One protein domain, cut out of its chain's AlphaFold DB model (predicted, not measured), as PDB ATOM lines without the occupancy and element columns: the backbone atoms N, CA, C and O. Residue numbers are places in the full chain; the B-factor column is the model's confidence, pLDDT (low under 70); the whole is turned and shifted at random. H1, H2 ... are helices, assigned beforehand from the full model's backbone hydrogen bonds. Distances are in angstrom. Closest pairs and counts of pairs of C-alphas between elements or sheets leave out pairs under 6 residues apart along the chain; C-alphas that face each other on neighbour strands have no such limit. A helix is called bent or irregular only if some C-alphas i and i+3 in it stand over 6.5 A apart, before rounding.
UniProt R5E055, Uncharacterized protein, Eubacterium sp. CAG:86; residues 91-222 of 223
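AT A GLANCE: This is residues 91 to 222 of the 223 residues of an uncharacterized protein of Eubacterium sp. CAG:86 (UniProt R5E055). Three long helices make a loose triangle along the length of the domain: H5, the longest, and H3 each pack beside H2. H1 crosses H2 near one end of this bundle, H7 crosses H3 toward the other end, and the long link 102 to 113 loops out beyond the beginning of H2. The printed part has 132 residues with seven named helices, in chain order H1 to H7, and no named strand; the class is all helix. It is compact, with a radius of gyration of the C-alphas of 15.0 A, and elongated, with spans of 46 by 30 by 22 A.

HOW THE PARTS SIT: H5, residues 172 to 193, touches H2, residues 114 to 133, at a shallow tilt of 11 degrees, the same way; their closest C-alphas, of Val 116 and Leu 178, are 6.3 A apart. H2 is the hub, touching three helices. It forms a helical hairpin with H3, residues 141 to 157, a shallow tilt of 21 degrees, opposite ways; the closest C-alphas, of Tyr 122 and Phe 154, are 4.9 A apart. H2, H3 and H5 are an up and down bundle, each running against the one before it. H3 and H5 are close but not clearly touching, with the C-alphas of Tyr 155 and Arg 182 closest at 7.4 A. H1, residues 92 to 101, touches residues 117 to 124 of H2 at a steep tilt of 64 degrees, closest at the C-alphas of Val 93 and Ser 124, 4.8 A. H7, residues 208 to 220, touches H3 at a steep tilt of 55 degrees, closest at the C-alphas of Ser 148 and Ser 212, 5.3 A. H7 and H5 only just touch, with 3 pairs of C-alphas within 8 A, through residues 215 to 219 and residue 193. H6, residues 197 to 200, is close but not clearly touching to H5, the C-alphas of Gly 186 and Leu 200 being closest at 6.4 A. H4, residues 160 to 166, is close but not clearly touching to H3, the C-alphas of Tyr 156 and Ala 162 being closest at 6.2 A. H4 is irregular, C-alphas 162 and 165 being 7.5 A apart. Every O i to N i+4 pair is within hydrogen-bond range in H1, H5 and H7, against 14 of 16 in H2, 11 of 13 in H3 and 0 of 3 in H4, where 3 of 4 O i to N i+3 pairs are; H6 is too short for an O i to N i+4 pair.

IN THESE COORDINATES: H5 is 31.0 A long from first to last C-alpha, beginning at (155.808, 164.821, 101.773). H2 is 29.7 A, H3 25.0 A, H7 18.4 A and H1 14.1 A long. C-alpha 92 opens H1 at (143.700, 166.031, 115.881), and C-alpha 220 ends H7 at (149.014, 190.428, 130.209).

THE WHOLE: The C-alphas farthest apart, of Ser 109 and Glu 222, are 47.6 A apart. The printed part has no cut, and the link from H1 to H2 is long. The mean pLDDT of the printed part is 86.2; residues 133 to 143, 165 to 169 and 220 to 222 are under 70.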
ATOM      1  N   ASP A  91     140.728 166.859 112.766       97.06
ATOM      2  CA  ASP A  91     140.335 166.316 114.067       97.06
ATOM      3  C   ASP A  91     141.534 165.654 114.765       97.06
ATOM      4  O   ASP A  91     141.656 164.431 114.874       97.06
ATOM      5  N   TYR A  92     142.468 166.488 115.228       97.88
ATOM      6  CA  TYR A  92     143.700 166.031 115.881       97.88
ATOM      7  C   TYR A  92     143.445 165.437 117.276       97.88
ATOM      8  O   TYR A  92     144.161 164.532 117.707       97.88
ATOM      9  N   VAL A  93     142.398 165.895 117.971       96.25
ATOM     10  CA  VAL A  93     141.974 165.334 119.266       96.25
ATOM     11  C   VAL A  93     141.396 163.934 119.081       96.25
ATOM     12  O   VAL A  93     141.748 163.015 119.828       96.25
ATOM     13  N   GLY A  94     140.529 163.749 118.084       96.50
ATOM     14  CA  GLY A  94     140.023 162.442 117.681       96.50
ATOM     15  C   GLY A  94     141.153 161.512 117.258       96.50
ATOM     16  O   GLY A  94     141.206 160.379 117.738       96.50
ATOM     17  N   LEU A  95     142.118 162.012 116.477       98.00
ATOM     18  CA  LEU A  95     143.308 161.247 116.104       98.00
ATOM     19  C   LEU A  95     144.124 160.803 117.320       98.00
ATOM     20  O   LEU A  95     144.498 159.635 117.394       98.00
ATOM     21  N   SER A  96     144.377 161.692 118.286       97.81
ATOM     22  CA  SER A  96     145.110 161.339 119.509       97.81
ATOM     23  C   SER A  96     144.410 160.207 120.264       97.81
ATOM     24  O   SER A  96     145.046 159.218 120.619       97.81
ATOM     25  N   LYS A  97     143.090 160.309 120.464       96.12
ATOM     26  CA  LYS A  97     142.297 159.272 121.149       96.12
ATOM     27  C   LYS A  97     142.289 157.956 120.374       96.12
ATOM     28  O   LYS A  97     142.410 156.887 120.970       96.12
ATOM     29  N   TYR A  98     142.143 158.028 119.053       94.81
ATOM     30  CA  TYR A  98     142.162 156.854 118.190       94.81
ATOM     31  C   TYR A  98     143.520 156.156 118.252       94.81
ATOM     32  O   TYR A  98     143.563 154.960 118.532       94.81
ATOM     33  N   SER A  99     144.611 156.910 118.095       94.62
ATOM     34  CA  SER A  99     145.996 156.444 118.218       94.62
ATOM     35  C   SER A  99     146.239 155.694 119.527       94.62
ATOM     36  O   SER A  99     146.802 154.600 119.508       94.62
ATOM     37  N   ASP A 100     145.777 156.249 120.650       91.69
ATOM     38  CA  ASP A 100     145.894 155.618 121.969       91.69
ATOM     39  C   ASP A 100     145.082 154.315 122.049       91.69
ATOM     40  O   ASP A 100     145.564 153.315 122.569       91.69
ATOM     41  N   SER A 101     143.871 154.279 121.477       90.44
ATOM     42  CA  SER A 101     143.002 153.090 121.516       90.44
ATOM     43  C   SER A 101     143.578 151.863 120.797       90.44
ATOM     44  O   SER A 101     143.199 150.728 121.103       90.44
ATOM     45  N   ILE A 102     144.490 152.087 119.849       87.62
ATOM     46  CA  ILE A 102     145.136 151.041 119.046       87.62
ATOM     47  C   ILE A 102     146.631 150.886 119.349       87.62
ATOM     48  O   ILE A 102     147.313 150.155 118.629       87.62
ATOM     49  N   ASP A 103     147.142 151.558 120.385       89.19
ATOM     50  CA  ASP A 103     148.557 151.552 120.765       89.19
ATOM     51  C   ASP A 103     149.493 151.923 119.580       89.19
ATOM     52  O   ASP A 103     150.572 151.352 119.420       89.19
ATOM     53  N   ALA A 104     149.079 152.856 118.702       89.06
ATOM     54  CA  ALA A 104     149.770 153.112 117.427       89.06
ATOM     55  C   ALA A 104     151.208 153.617 117.603       89.06
ATOM     56  O   ALA A 104     152.092 153.240 116.839       89.06
ATOM     57  N   LEU A 105     151.455 154.442 118.623       88.62
ATOM     58  CA  LEU A 105     152.773 155.028 118.885       88.62
ATOM     59  C   LEU A 105     153.798 154.023 119.430       88.62
ATOM     60  O   LEU A 105     154.995 154.243 119.265       88.62
ATOM     61  N   ASP A 106     153.333 152.915 120.009       86.00
ATOM     62  CA  ASP A 106     154.177 151.809 120.480       86.00
ATOM     63  C   ASP A 106     154.287 150.682 119.436       86.00
ATOM     64  O   ASP A 106     154.873 149.624 119.690       86.00
ATOM     65  N   ASN A 107     153.716 150.890 118.244       84.12
ATOM     66  CA  ASN A 107     153.656 149.897 117.188       84.12
ATOM     67  C   ASN A 107     154.463 150.326 115.956       84.12
ATOM     68  O   ASN A 107     154.067 151.197 115.184       84.12
ATOM     69  N   ASN A 108     155.566 149.615 115.715       84.25
ATOM     70  CA  ASN A 108     156.466 149.856 114.584       84.25
ATOM     71  C   ASN A 108     155.792 149.741 113.204       84.25
ATOM     72  O   ASN A 108     156.352 150.233 112.226       84.25
ATOM     73  N   SER A 109     154.616 149.114 113.101       84.75
ATOM     74  CA  SER A 109     153.848 149.069 111.852       84.75
ATOM     75  C   SER A 109     153.395 150.462 111.392       84.75
ATOM     76  O   SER A 109     153.161 150.624 110.195       84.75
ATOM     77  N   PHE A 110     153.354 151.462 112.284       87.75
ATOM     78  CA  PHE A 110     152.995 152.861 111.998       87.75
ATOM     79  C   PHE A 110     154.187 153.824 112.070       87.75
ATOM     80  O   PHE A 110     154.041 154.992 112.427       87.75
ATOM     81  N   SER A 111     155.398 153.348 111.766       86.50
ATOM     82  CA  SER A 111     156.595 154.200 111.757       86.50
ATOM     83  C   SER A 111     156.489 155.377 110.780       86.50
ATOM     84  O   SER A 111     157.051 156.436 111.050       86.50
ATOM     85  N   GLU A 112     155.751 155.211 109.679       88.06
ATOM     86  CA  GLU A 112     155.489 156.276 108.712       88.06
ATOM     87  C   GLU A 112     154.595 157.361 109.317       88.06
ATOM     88  O   GLU A 112     154.935 158.539 109.250       88.06
ATOM     89  N   GLU A 113     153.485 156.983 109.949       92.12
ATOM     90  CA  GLU A 113     152.518 157.892 110.569       92.12
ATOM     91  C   GLU A 113     152.990 158.442 111.924       92.12
ATOM     92  O   GLU A 113     152.428 159.412 112.432       92.12
ATOM     93  N   TYR A 114     154.046 157.877 112.511       91.75
ATOM     94  CA  TYR A 114     154.559 158.266 113.824       91.75
ATOM     95  C   TYR A 114     154.716 159.789 114.021       91.75
ATOM     96  O   TYR A 114     154.295 160.281 115.073       91.75
ATOM     97  N   PRO A 115     155.242 160.581 113.059       93.06
ATOM     98  CA  PRO A 115     155.360 162.026 113.235       93.06
ATOM     99  C   PRO A 115     154.017 162.738 113.411       93.06
ATOM    100  O   PRO A 115     153.854 163.538 114.332       93.06
ATOM    101  N   VAL A 116     153.029 162.410 112.573       95.38
ATOM    102  CA  VAL A 116     151.695 163.028 112.637       95.38
ATOM    103  C   VAL A 116     150.921 162.571 113.873       95.38
ATOM    104  O   VAL A 116     150.198 163.371 114.461       95.38
ATOM    105  N   LEU A 117     151.131 161.333 114.331       95.81
ATOM    106  CA  LEU A 117     150.554 160.823 115.579       95.81
ATOM    107  C   LEU A 117     151.138 161.527 116.814       95.81
ATOM    108  O   LEU A 117     150.395 161.917 117.715       95.81
ATOM    109  N   MET A 118     152.459 161.737 116.852       95.06
ATOM    110  CA  MET A 118     153.117 162.466 117.943       95.06
ATOM    111  C   MET A 118     152.688 163.931 117.991       95.06
ATOM    112  O   MET A 118     152.369 164.440 119.067       95.06
ATOM    113  N   ALA A 119     152.636 164.598 116.836       96.31
ATOM    114  CA  ALA A 119     152.144 165.967 116.745       96.31
ATOM    115  C   ALA A 119     150.681 166.066 117.204       96.31
ATOM    116  O   ALA A 119     150.368 166.912 118.039       96.31
ATOM    117  N   ALA A 120     149.801 165.164 116.756       97.94
ATOM    118  CA  ALA A 120     148.395 165.151 117.160       97.94
ATOM    119  C   ALA A 120     148.205 164.940 118.672       97.94
ATOM    120  O   ALA A 120     147.352 165.588 119.278       97.94
ATOM    121  N   ARG A 121     149.031 164.098 119.311       97.75
ATOM    122  CA  ARG A 121     149.004 163.907 120.770       97.75
ATOM    123  C   ARG A 121     149.293 165.204 121.520       97.75
ATOM    124  O   ARG A 121     148.502 165.612 122.371       97.75
ATOM    125  N   TYR A 122     150.398 165.872 121.197       97.62
ATOM    126  CA  TYR A 122     150.747 167.125 121.874       97.62
ATOM    127  C   TYR A 122     149.826 168.279 121.489       97.62
ATOM    128  O   TYR A 122     149.531 169.113 122.340       97.62
ATOM    129  N   TYR A 123     149.285 168.285 120.267       97.62
ATOM    130  CA  TYR A 123     148.202 169.189 119.893       97.62
ATOM    131  C   TYR A 123     147.005 169.006 120.830       97.62
ATOM    132  O   TYR A 123     146.529 169.968 121.430       97.62
ATOM    133  N   SER A 124     146.545 167.762 121.001       96.75
ATOM    134  CA  SER A 124     145.394 167.436 121.843       96.75
ATOM    135  C   SER A 124     145.612 167.829 123.303       96.75
ATOM    136  O   SER A 124     144.672 168.298 123.947       96.75
ATOM    137  N   TRP A 125     146.815 167.632 123.846       94.44
ATOM    138  CA  TRP A 125     147.139 168.023 125.221       94.44
ATOM    139  C   TRP A 125     147.169 169.541 125.393       94.44
ATOM    140  O   TRP A 125     146.536 170.046 126.319       94.44
ATOM    141  N   SER A 126     147.802 170.268 124.468       93.44
ATOM    142  CA  SER A 126     147.804 171.735 124.463       93.44
ATOM    143  C   SER A 126     146.386 172.297 124.355       93.44
ATOM    144  O   SER A 126     145.985 173.100 125.188       93.44
ATOM    145  N   GLN A 127     145.576 171.825 123.403       91.88
ATOM    146  CA  GLN A 127     144.201 172.308 123.236       91.88
ATOM    147  C   GLN A 127     143.316 171.977 124.448       91.88
ATOM    148  O   GLN A 127     142.528 172.810 124.886       91.88
ATOM    149  N   SER A 128     143.462 170.784 125.037       88.75
ATOM    150  CA  SER A 128     142.719 170.418 126.254       88.75
ATOM    151  C   SER A 128     143.062 171.325 127.434       88.75
ATOM    152  O   SER A 128     142.223 171.531 128.308       88.75
ATOM    153  N   PHE A 129     144.287 171.853 127.471       84.12
ATOM    154  CA  PHE A 129     144.703 172.839 128.456       84.12
ATOM    155  C   PHE A 129     144.016 174.190 128.220       84.12
ATOM    156  O   PHE A 129     143.389 174.721 129.133       84.12
ATOM    157  N   MET A 130     144.057 174.696 126.984       84.06
ATOM    158  CA  MET A 130     143.437 175.971 126.590       84.06
ATOM    159  C   MET A 130     141.926 175.982 126.844       84.06
ATOM    160  O   MET A 130     141.396 176.913 127.439       84.06
ATOM    161  N   ASN A 131     141.233 174.893 126.500       80.88
ATOM    162  CA  ASN A 131     139.786 174.773 126.696       80.88
ATOM    163  C   ASN A 131     139.360 174.805 128.174       80.88
ATOM    164  O   ASN A 131     138.204 175.096 128.469       80.88
ATOM    165  N   LYS A 132     140.257 174.497 129.122       71.25
ATOM    166  CA  LYS A 132     139.952 174.651 130.555       71.25
ATOM    167  C   LYS A 132     139.906 176.121 130.979       71.25
ATOM    168  O   LYS A 132     139.219 176.423 131.951       71.25
ATOM    169  N   GLN A 133     140.591 177.011 130.259       60.47
ATOM    170  CA  GLN A 133     140.703 178.433 130.599       60.47
ATOM    171  C   GLN A 133     139.498 179.273 130.167       60.47
ATOM    172  O   GLN A 133     139.206 180.268 130.822       60.47
ATOM    173  N   ASP A 134     138.729 178.824 129.168       58.12
ATOM    174  CA  ASP A 134     137.470 179.463 128.725       58.12
ATOM    175  C   ASP A 134     136.401 179.536 129.848       58.12
ATOM    176  O   ASP A 134     135.414 180.259 129.764       58.12
ATOM    177  N   ASN A 135     136.616 178.831 130.968       54.06
ATOM    178  CA  ASN A 135     135.738 178.821 132.142       54.06
ATOM    179  C   ASN A 135     136.083 179.879 133.216       54.06
ATOM    180  O   ASN A 135     135.805 179.651 134.394       54.06
ATOM    181  N   ASN A 136     136.637 181.042 132.845       49.53
ATOM    182  CA  ASN A 136     136.908 182.156 133.779       49.53
ATOM    183  C   ASN A 136     137.969 181.827 134.861       49.53
ATOM    184  O   ASN A 136     137.847 182.221 136.023       49.53
ATOM    185  N   TYR A 137     139.008 181.070 134.492       49.69
ATOM    186  CA  TYR A 137     140.091 180.688 135.404       49.69
ATOM    187  C   TYR A 137     141.250 181.691 135.304       49.69
ATOM    188  O   TYR A 137     141.823 181.866 134.230       49.69
ATOM    189  N   ASN A 138     141.603 182.353 136.411       53.38
ATOM    190  CA  ASN A 138     142.789 183.210 136.470       53.38
ATOM    191  C   ASN A 138     144.044 182.352 136.248       53.38
ATOM    192  O   ASN A 138     144.236 181.358 136.943       53.38
ATOM    193  N   LEU A 139     144.882 182.738 135.285       54.62
ATOM    194  CA  LEU A 139     146.147 182.072 134.966       54.62
ATOM    195  C   LEU A 139     147.083 182.074 136.184       54.62
ATOM    196  O   LEU A 139     147.633 183.118 136.536       54.62
ATOM    197  N   GLU A 140     147.310 180.917 136.805       58.22
ATOM    198  CA  GLU A 140     148.435 180.751 137.726       58.22
ATOM    199  C   GLU A 140     149.715 180.456 136.923       58.22
ATOM    200  O   GLU A 140     149.696 179.777 135.897       58.22
ATOM    201  N   GLU A 141     150.871 180.942 137.380       56.00
ATOM    202  CA  GLU A 141     152.171 180.738 136.710       56.00
ATOM    203  C   GLU A 141     152.492 179.243 136.489       56.00
ATOM    204  O   GLU A 141     153.124 178.850 135.502       56.00
ATOM    205  N   GLN A 142     151.984 178.383 137.377       59.81
ATOM    206  CA  GLN A 142     152.122 176.932 137.300       59.81
ATOM    207  C   GLN A 142     151.334 176.312 136.131       59.81
ATOM    208  O   GLN A 142     151.788 175.324 135.547       59.81
ATOM    209  N   ASP A 143     150.209 176.913 135.739       67.06
ATOM    210  CA  ASP A 143     149.376 176.454 134.626       67.06
ATOM    211  C   ASP A 143     150.088 176.666 133.280       67.06
ATOM    212  O   ASP A 143     150.131 175.783 132.417       67.06
ATOM    213  N   ILE A 144     150.766 177.800 133.122       77.06
ATOM    214  CA  ILE A 144     151.490 178.132 131.888       77.06
ATOM    215  C   ILE A 144     152.678 177.186 131.663       77.06
ATOM    216  O   ILE A 144     153.009 176.868 130.517       77.06
ATOM    217  N   SER A 145     153.280 176.657 132.732       79.44
ATOM    218  CA  SER A 145     154.383 175.692 132.635       79.44
ATOM    219  C   SER A 145     153.971 174.393 131.930       79.44
ATOM    220  O   SER A 145     154.687 173.926 131.037       79.44
ATOM    221  N   GLY A 146     152.794 173.847 132.267       86.31
ATOM    222  CA  GLY A 146     152.278 172.611 131.668       86.31
ATOM    223  C   GLY A 146     151.937 172.777 130.188       86.31
ATOM    224  O   GLY A 146     152.348 171.968 129.355       86.31
ATOM    225  N   LEU A 147     151.258 173.872 129.836       90.19
ATOM    226  CA  LEU A 147     150.989 174.196 128.435       90.19
ATOM    227  C   LEU A 147     152.281 174.403 127.636       90.19
ATOM    228  O   LEU A 147     152.414 173.892 126.525       90.19
ATOM    229  N   SER A 148     153.251 175.117 128.205       92.38
ATOM    230  CA  SER A 148     154.526 175.389 127.538       92.38
ATOM    231  C   SER A 148     155.311 174.110 127.260       92.38
ATOM    232  O   SER A 148     155.956 174.001 126.217       92.38
ATOM    233  N   GLU A 149     155.243 173.118 128.154       92.38
ATOM    234  CA  GLU A 149     155.829 171.796 127.917       92.38
ATOM    235  C   GLU A 149     155.172 171.103 126.716       92.38
ATOM    236  O   GLU A 149     155.866 170.598 125.828       92.38
ATOM    237  N   TYR A 150     153.838 171.093 126.656       94.69
ATOM    238  CA  TYR A 150     153.109 170.461 125.555       94.69
ATOM    239  C   TYR A 150     153.353 171.164 124.221       94.69
ATOM    240  O   TYR A 150     153.593 170.487 123.221       94.69
ATOM    241  N   LEU A 151     153.380 172.498 124.199       95.56
ATOM    242  CA  LEU A 151     153.698 173.280 123.004       95.56
ATOM    243  C   LEU A 151     155.136 173.053 122.538       95.56
ATOM    244  O   LEU A 151     155.354 172.829 121.351       95.56
ATOM    245  N   SER A 152     156.103 173.034 123.458       95.31
ATOM    246  CA  SER A 152     157.503 172.725 123.146       95.31
ATOM    247  C   SER A 152     157.622 171.374 122.436       95.31
ATOM    248  O   SER A 152     158.199 171.267 121.351       95.31
ATOM    249  N   LYS A 153     156.981 170.336 122.988       95.25
ATOM    250  CA  LYS A 153     156.987 168.998 122.386       95.25
ATOM    251  C   LYS A 153     156.213 168.949 121.069       95.25
ATOM    252  O   LYS A 153     156.683 168.312 120.131       95.25
ATOM    253  N   PHE A 154     155.074 169.633 120.966       97.31
ATOM    254  CA  PHE A 154     154.318 169.757 119.718       97.31
ATOM    255  C   PHE A 154     155.188 170.336 118.596       97.31
ATOM    256  O   PHE A 154     155.332 169.713 117.541       97.31
ATOM    257  N   TYR A 155     155.813 171.491 118.833       95.44
ATOM    258  CA  TYR A 155     156.637 172.139 117.824       95.44
ATOM    259  C   TYR A 155     157.875 171.316 117.489       95.44
ATOM    260  O   TYR A 155     158.186 171.201 116.305       95.44
ATOM    261  N   TYR A 156     158.511 170.669 118.469       92.69
ATOM    262  CA  TYR A 156     159.616 169.740 118.231       92.69
ATOM    263  C   TYR A 156     159.209 168.577 117.311       92.69
ATOM    264  O   TYR A 156     159.791 168.406 116.244       92.69
ATOM    265  N   TYR A 157     158.163 167.817 117.658       91.94
ATOM    266  CA  TYR A 157     157.732 166.650 116.871       91.94
ATOM    267  C   TYR A 157     157.085 167.005 115.529       91.94
ATOM    268  O   TYR A 157     156.932 166.148 114.664       91.94
ATOM    269  N   SER A 158     156.723 168.267 115.312       92.19
ATOM    270  CA  SER A 158     156.255 168.714 114.001       92.19
ATOM    271  C   SER A 158     157.393 169.047 113.024       92.19
ATOM    272  O   SER A 158     157.146 169.216 111.828       92.19
ATOM    273  N   GLN A 159     158.638 169.144 113.501       87.69
ATOM    274  CA  GLN A 159     159.803 169.459 112.678       87.69
ATOM    275  C   GLN A 159     160.480 168.195 112.145       87.69
ATOM    276  O   GLN A 159     160.594 167.183 112.831       87.69
ATOM    277  N   ILE A 160     161.023 168.289 110.929       80.38
ATOM    278  CA  ILE A 160     161.823 167.215 110.316       80.38
ATOM    279  C   ILE A 160     163.047 166.875 111.186       80.38
ATOM    280  O   ILE A 160     163.405 165.706 111.321       80.38
ATOM    281  N   SER A 161     163.636 167.884 111.835       80.25
ATOM    282  CA  SER A 161     164.818 167.757 112.695       80.25
ATOM    283  C   SER A 161     164.660 166.730 113.821       80.25
ATOM    284  O   SER A 161     165.629 166.047 114.141       80.25
ATOM    285  N   ALA A 162     163.450 166.536 114.359       81.19
ATOM    286  CA  ALA A 162     163.178 165.559 115.417       81.19
ATOM    287  C   ALA A 162     163.367 164.089 114.988       81.19
ATOM    288  O   ALA A 162     163.351 163.185 115.829       81.19
ATOM    289  N   TYR A 163     163.542 163.832 113.688       80.25
ATOM    290  CA  TYR A 163     163.616 162.486 113.116       80.25
ATOM    291  C   TYR A 163     164.916 162.207 112.358       80.25
ATOM    292  O   TYR A 163     165.138 161.065 111.947       80.25
ATOM    293  N   ASN A 164     165.801 163.204 112.238       71.81
ATOM    294  CA  ASN A 164     167.078 163.081 111.531       71.81
ATOM    295  C   ASN A 164     167.955 161.952 112.102       71.81
ATOM    296  O   ASN A 164     168.510 161.163 111.341       71.81
ATOM    297  N   ASP A 165     167.996 161.797 113.428       65.94
ATOM    298  CA  ASP A 165     168.806 160.767 114.100       65.94
ATOM    299  C   ASP A 165     168.226 159.347 113.968       65.94
ATOM    300  O   ASP A 165     168.879 158.358 114.298       65.94
ATOM    301  N   LYS A 166     166.982 159.221 113.487       63.59
ATOM    302  CA  LYS A 166     166.269 157.942 113.373       63.59
ATOM    303  C   LYS A 166     166.351 157.328 111.973       63.59
ATOM    304  O   LYS A 166     165.610 156.383 111.704       63.59
ATOM    305  N   ASN A 167     167.177 157.871 111.064       55.78
ATOM    306  CA  ASN A 167     167.180 157.526 109.628       55.78
ATOM    307  C   ASN A 167     165.758 157.492 109.025       55.78
ATOM    308  O   ASN A 167     165.469 156.721 108.112       55.78
ATOM    309  N   SER A 168     164.845 158.287 109.588       59.34
ATOM    310  CA  SER A 168     163.424 158.268 109.268       59.34
ATOM    311  C   SER A 168     163.107 159.522 108.470       59.34
ATOM    312  O   SER A 168     163.206 160.634 108.983       59.34
ATOM    313  N   THR A 169     162.752 159.355 107.200       64.88
ATOM    314  CA  THR A 169     162.331 160.469 106.349       64.88
ATOM    315  C   THR A 169     160.839 160.713 106.556       64.88
ATOM    316  O   THR A 169     160.031 159.808 106.355       64.88
ATOM    317  N   ILE A 170     160.460 161.932 106.953       79.19
ATOM    318  CA  ILE A 170     159.051 162.342 106.938       79.19
ATOM    319  C   ILE A 170     158.596 162.394 105.475       79.19
ATOM    320  O   ILE A 170     159.215 163.089 104.671       79.19
ATOM    321  N   SER A 171     157.525 161.677 105.130       84.94
ATOM    322  CA  SER A 171     156.947 161.736 103.784       84.94
ATOM    323  C   SER A 171     156.395 163.133 103.473       84.94
ATOM    324  O   SER A 171     155.923 163.835 104.369       84.94
ATOM    325  N   ASP A 172     156.380 163.529 102.196       85.81
ATOM    326  CA  ASP A 172     155.808 164.821 101.773       85.81
ATOM    327  C   ASP A 172     154.347 164.977 102.219       85.81
ATOM    328  O   ASP A 172     153.919 166.053 102.643       85.81
ATOM    329  N   LYS A 173     153.600 163.866 102.202       88.88
ATOM    330  CA  LYS A 173     152.231 163.788 102.719       88.88
ATOM    331  C   LYS A 173     152.177 164.179 104.199       88.88
ATOM    332  O   LYS A 173     151.409 165.061 104.575       88.88
ATOM    333  N   ASN A 174     153.015 163.569 105.037       92.69
ATOM    334  CA  ASN A 174     153.040 163.865 106.470       92.69
ATOM    335  C   ASN A 174     153.548 165.276 106.757       92.69
ATOM    336  O   ASN A 174     153.006 165.937 107.637       92.69
ATOM    337  N   LYS A 175     154.510 165.778 105.978       93.00
ATOM    338  CA  LYS A 175     154.968 167.168 106.072       93.00
ATOM    339  C   LYS A 175     153.812 168.152 105.883       93.00
ATOM    340  O   LYS A 175     153.629 169.024 106.722       93.00
ATOM    341  N   SER A 176     152.978 167.957 104.859       94.81
ATOM    342  CA  SER A 176     151.810 168.817 104.621       94.81
ATOM    343  C   SER A 176     150.833 168.834 105.805       94.81
ATOM    344  O   SER A 176     150.363 169.902 106.199       94.81
ATOM    345  N   TYR A 177     150.572 167.682 106.432       96.94
ATOM    346  CA  TYR A 177     149.720 167.635 107.625       96.94
ATOM    347  C   TYR A 177     150.363 168.276 108.854       96.94
ATOM    348  O   TYR A 177     149.661 168.922 109.627       96.94
ATOM    349  N   LEU A 178     151.675 168.128 109.045       96.06
ATOM    350  CA  LEU A 178     152.399 168.794 110.132       96.06
ATOM    351  C   LEU A 178     152.376 170.320 109.963       96.06
ATOM    352  O   LEU A 178     152.150 171.037 110.937       96.06
ATOM    353  N   ASP A 179     152.535 170.817 108.734       95.38
ATOM    354  CA  ASP A 179     152.418 172.241 108.404       95.38
ATOM    355  C   ASP A 179     151.005 172.761 108.726       95.38
ATOM    356  O   ASP A 179     150.853 173.803 109.372       95.38
ATOM    357  N   LYS A 180     149.965 172.003 108.344       97.06
ATOM    358  CA  LYS A 180     148.563 172.318 108.663       97.06
ATOM    359  C   LYS A 180     148.316 172.337 110.177       97.06
ATOM    360  O   LYS A 180     147.787 173.319 110.685       97.06
ATOM    361  N   MET A 181     148.772 171.316 110.907       97.69
ATOM    362  CA  MET A 181     148.664 171.250 112.371       97.69
ATOM    363  C   MET A 181     149.328 172.444 113.056       97.69
ATOM    364  O   MET A 181     148.754 173.005 113.988       97.69
ATOM    365  N   ARG A 182     150.524 172.859 112.608       97.25
ATOM    366  CA  ARG A 182     151.201 174.046 113.155       97.25
ATOM    367  C   ARG A 182     150.394 175.314 112.930       97.25
ATOM    368  O   ARG A 182     150.250 176.105 113.857       97.25
ATOM    369  N   LYS A 183     149.828 175.487 111.734       97.00
ATOM    370  CA  LYS A 183     148.956 176.625 111.429       97.00
ATOM    371  C   LYS A 183     147.715 176.637 112.323       97.00
ATOM    372  O   LYS A 183     147.383 177.674 112.891       97.00
ATOM    373  N   ASP A 184     147.067 175.488 112.489       97.50
ATOM    374  CA  ASP A 184     145.876 175.360 113.330       97.50
ATOM    375  C   ASP A 184     146.198 175.607 114.813       97.50
ATOM    376  O   ASP A 184     145.419 176.257 115.505       97.50
ATOM    377  N   MET A 185     147.361 175.162 115.303       97.38
ATOM    378  CA  MET A 185     147.834 175.480 116.657       97.38
ATOM    379  C   MET A 185     148.120 176.978 116.810       97.38
ATOM    380  O   MET A 185     147.732 177.575 117.808       97.38
ATOM    381  N   GLY A 186     148.754 177.606 115.816       96.19
ATOM    382  CA  GLY A 186     148.985 179.051 115.808       96.19
ATOM    383  C   GLY A 186     147.685 179.853 115.892       96.19
ATOM    384  O   GLY A 186     147.615 180.830 116.632       96.19
ATOM    385  N   ASN A 187     146.625 179.404 115.214       95.44
ATOM    386  CA  ASN A 187     145.300 180.017 115.319       95.44
ATOM    387  C   ASN A 187     144.704 179.886 116.730       95.44
ATOM    388  O   ASN A 187     144.136 180.855 117.231       95.44
ATOM    389  N   LEU A 188     144.870 178.734 117.392       93.31
ATOM    390  CA  LEU A 188     144.460 178.577 118.793       93.31
ATOM    391  C   LEU A 188     145.255 179.509 119.716       93.31
ATOM    392  O   LEU A 188     144.675 180.172 120.566       93.31
ATOM    393  N   LEU A 189     146.571 179.614 119.530       92.25
ATOM    394  CA  LEU A 189     147.419 180.495 120.339       92.25
ATOM    395  C   LEU A 189     147.066 181.977 120.167       92.25
ATOM    396  O   LEU A 189     147.073 182.720 121.147       92.25
ATOM    397  N   LYS A 190     146.699 182.400 118.952       92.06
ATOM    398  CA  LYS A 190     146.124 183.730 118.700       92.06
ATOM    399  C   LYS A 190     144.821 183.933 119.465       92.06
ATOM    400  O   LYS A 190     144.641 184.973 120.082       92.06
ATOM    401  N   GLN A 191     143.928 182.947 119.410       88.56
ATOM    402  CA  GLN A 191     142.601 183.028 120.013       88.56
ATOM    403  C   GLN A 191     142.642 183.066 121.546       88.56
ATOM    404  O   GLN A 191     141.891 183.829 122.139       88.56
ATOM    405  N   TYR A 192     143.475 182.234 122.174       85.56
ATOM    406  CA  TYR A 192     143.487 182.064 123.632       85.56
ATOM    407  C   TYR A 192     144.524 182.934 124.351       85.56
ATOM    408  O   TYR A 192     144.337 183.233 125.525       85.56
ATOM    409  N   TYR A 193     145.612 183.321 123.678       86.06
ATOM    410  CA  TYR A 193     146.741 184.023 124.307       86.06
ATOM    411  C   TYR A 193     147.254 185.215 123.506       86.06
ATOM    412  O   TYR A 193     148.311 185.739 123.839       86.06
ATOM    413  N   HIS A 194     146.561 185.640 122.444       88.06
ATOM    414  CA  HIS A 194     146.908 186.850 121.685       88.06
ATOM    415  C   HIS A 194     148.339 186.835 121.108       88.06
ATOM    416  O   HIS A 194     148.965 187.876 120.899       88.06
ATOM    417  N   VAL A 195     148.885 185.640 120.842       90.38
ATOM    418  CA  VAL A 195     150.225 185.481 120.255       90.38
ATOM    419  C   VAL A 195     150.238 186.053 118.837       90.38
ATOM    420  O   VAL A 195     149.350 185.755 118.042       90.38
ATOM    421  N   ILE A 196     151.246 186.858 118.498       92.81
ATOM    422  CA  ILE A 196     151.344 187.511 117.183       92.81
ATOM    423  C   ILE A 196     152.115 186.662 116.165       92.81
ATOM    424  O   ILE A 196     152.852 185.749 116.533       92.81
ATOM    425  N   ASP A 197     151.984 187.004 114.880       93.38
ATOM    426  CA  ASP A 197     152.661 186.299 113.780       93.38
ATOM    427  C   ASP A 197     154.185 186.225 113.964       93.38
ATOM    428  O   ASP A 197     154.753 185.143 113.854       93.38
ATOM    429  N   ASP A 198     154.833 187.323 114.369       93.06
ATOM    430  CA  ASP A 198     156.286 187.362 114.597       93.06
ATOM    431  C   ASP A 198     156.779 186.352 115.648       93.06
ATOM    432  O   ASP A 198     157.914 185.867 115.559       93.06
ATOM    433  N   ASP A 199     155.954 186.066 116.659       94.06
ATOM    434  CA  ASP A 199     156.269 185.079 117.692       94.06
ATOM    435  C   ASP A 199     155.977 183.667 117.179       94.06
ATOM    436  O   ASP A 199     156.779 182.761 117.399       94.06
ATOM    437  N   LEU A 200     154.871 183.471 116.452       93.69
ATOM    438  CA  LEU A 200     154.516 182.181 115.848       93.69
ATOM    439  C   LEU A 200     155.537 181.712 114.809       93.69
ATOM    440  O   LEU A 200     155.806 180.515 114.729       93.69
ATOM    441  N   ASP A 201     156.145 182.628 114.061       91.75
ATOM    442  CA  ASP A 201     157.193 182.296 113.093       91.75
ATOM    443  C   ASP A 201     158.451 181.729 113.772       91.75
ATOM    444  O   ASP A 201     159.190 180.950 113.169       91.75
ATOM    445  N   LYS A 202     158.684 182.081 115.043       93.38
ATOM    446  CA  LYS A 202     159.882 181.706 115.815       93.38
ATOM    447  C   LYS A 202     159.603 180.692 116.917       93.38
ATOM    448  O   LYS A 202     160.540 180.131 117.480       93.38
ATOM    449  N   ILE A 203     158.337 180.422 117.228       92.69
ATOM    450  CA  ILE A 203     157.933 179.591 118.371       92.69
ATOM    451  C   ILE A 203     158.503 178.169 118.300       92.69
ATOM    452  O   ILE A 203     158.726 177.530 119.323       92.69
ATOM    453  N   ALA A 204     158.786 177.686 117.090       90.50
ATOM    454  CA  ALA A 204     159.412 176.394 116.848       90.50
ATOM    455  C   ALA A 204     160.874 176.315 117.334       90.50
ATOM    456  O   ALA A 204     161.379 175.219 117.575       90.50
ATOM    457  N   GLU A 205     161.537 177.462 117.486       92.00
ATOM    458  CA  GLU A 205     162.914 177.607 117.973       92.00
ATOM    459  C   GLU A 205     162.966 177.955 119.467       92.00
ATOM    460  O   GLU A 205     164.031 177.944 120.088       92.00
ATOM    461  N   TYR A 206     161.819 178.280 120.065       92.81
ATOM    462  CA  TYR A 206     161.740 178.680 121.459       92.81
ATOM    463  C   TYR A 206     161.976 177.495 122.394       92.81
ATOM    464  O   TYR A 206     161.446 176.398 122.220       92.81
ATOM    465  N   SER A 207     162.728 177.746 123.465       92.06
ATOM    466  CA  SER A 207     162.728 176.849 124.617       92.06
ATOM    467  C   SER A 207     161.362 176.877 125.309       92.06
ATOM    468  O   SER A 207     160.630 177.860 125.206       92.06
ATOM    469  N   GLN A 208     161.046 175.853 126.108       92.38
ATOM    470  CA  GLN A 208     159.834 175.850 126.942       92.38
ATOM    471  C   GLN A 208     159.701 177.132 127.786       92.38
ATOM    472  O   GLN A 208     158.616 177.695 127.885       92.38
ATOM    473  N   ALA A 209     160.805 177.625 128.360       90.06
ATOM    474  CA  ALA A 209     160.805 178.869 129.130       90.06
ATOM    475  C   ALA A 209     160.473 180.098 128.264       90.06
ATOM    476  O   ALA A 209     159.768 180.997 128.716       90.06
ATOM    477  N   SER A 210     160.944 180.120 127.014       92.88
ATOM    478  CA  SER A 210     160.656 181.207 126.069       92.88
ATOM    479  C   SER A 210     159.202 181.165 125.589       92.88
ATOM    480  O   SER A 210     158.576 182.214 125.479       92.88
ATOM    481  N   ILE A 211     158.638 179.966 125.391       93.31
ATOM    482  CA  ILE A 211     157.201 179.781 125.130       93.31
ATOM    483  C   ILE A 211     156.384 180.315 126.310       93.31
ATOM    484  O   ILE A 211     155.508 181.144 126.101       93.31
ATOM    485  N   SER A 212     156.710 179.911 127.543       90.88
ATOM    486  CA  SER A 212     156.014 180.375 128.753       90.88
ATOM    487  C   SER A 212     156.008 181.897 128.863       90.88
ATOM    488  O   SER A 212     154.956 182.516 129.009       90.88
ATOM    489  N   ARG A 213     157.183 182.514 128.696       89.62
ATOM    490  CA  ARG A 213     157.332 183.969 128.709       89.62
ATOM    491  C   ARG A 213     156.472 184.647 127.641       89.62
ATOM    492  O   ARG A 213     155.784 185.607 127.965       89.62
ATOM    493  N   CYS A 214     156.490 184.140 126.408       90.88
ATOM    494  CA  CYS A 214     155.677 184.671 125.314       90.88
ATOM    495  C   CYS A 214     154.179 184.620 125.652       90.88
ATOM    496  O   CYS A 214     153.491 185.632 125.537       90.88
ATOM    497  N   LEU A 215     153.687 183.482 126.153       88.69
ATOM    498  CA  LEU A 215     152.285 183.339 126.557       88.69
ATOM    499  C   LEU A 215     151.908 184.333 127.664       88.69
ATOM    500  O   LEU A 215     150.865 184.973 127.567       88.69
ATOM    501  N   ILE A 216     152.758 184.504 128.683       85.00
ATOM    502  CA  ILE A 216     152.531 185.454 129.785       85.00
ATOM    503  C   ILE A 216     152.480 186.890 129.268       85.00
ATOM    504  O   ILE A 216     151.513 187.598 129.531       85.00
ATOM    505  N   GLU A 217     153.505 187.324 128.531       85.88
ATOM    506  CA  GLU A 217     153.596 188.697 128.025       85.88
ATOM    507  C   GLU A 217     152.368 189.031 127.169       85.88
ATOM    508  O   GLU A 217     151.711 190.045 127.395       85.88
ATOM    509  N   ARG A 218     151.985 188.140 126.247       85.44
ATOM    510  CA  ARG A 218     150.836 188.363 125.360       85.44
ATOM    511  C   ARG A 218     149.492 188.341 126.086       85.44
ATOM    512  O   ARG A 218     148.635 189.150 125.755       85.44
ATOM    513  N   SER A 219     149.343 187.508 127.115       77.56
ATOM    514  CA  SER A 219     148.112 187.450 127.920       77.56
ATOM    515  C   SER A 219     147.945 188.644 128.867       77.56
ATOM    516  O   SER A 219     146.827 188.971 129.249       77.56
ATOM    517  N   LEU A 220     149.042 189.288 129.283       66.06
ATOM    518  CA  LEU A 220     149.014 190.428 130.209       66.06
ATOM    519  C   LEU A 220     148.830 191.780 129.511       66.06
ATOM    520  O   LEU A 220     148.369 192.726 130.145       66.06
ATOM    521  N   HIS A 221     149.193 191.894 128.232       57.91
ATOM    522  CA  HIS A 221     149.156 193.160 127.493       57.91
ATOM    523  C   HIS A 221     147.749 193.622 127.052       57.91
ATOM    524  O   HIS A 221     147.647 194.678 126.429       57.91
ATOM    525  N   GLU A 222     146.681 192.899 127.409       51.38
ATOM    526  CA  GLU A 222     145.280 193.299 127.168       51.38
ATOM    527  C   GLU A 222     144.460 193.601 128.449       51.38
ATOM    528  O   GLU A 222     143.242 193.751 128.362       51.38
TER     529      GLU A 222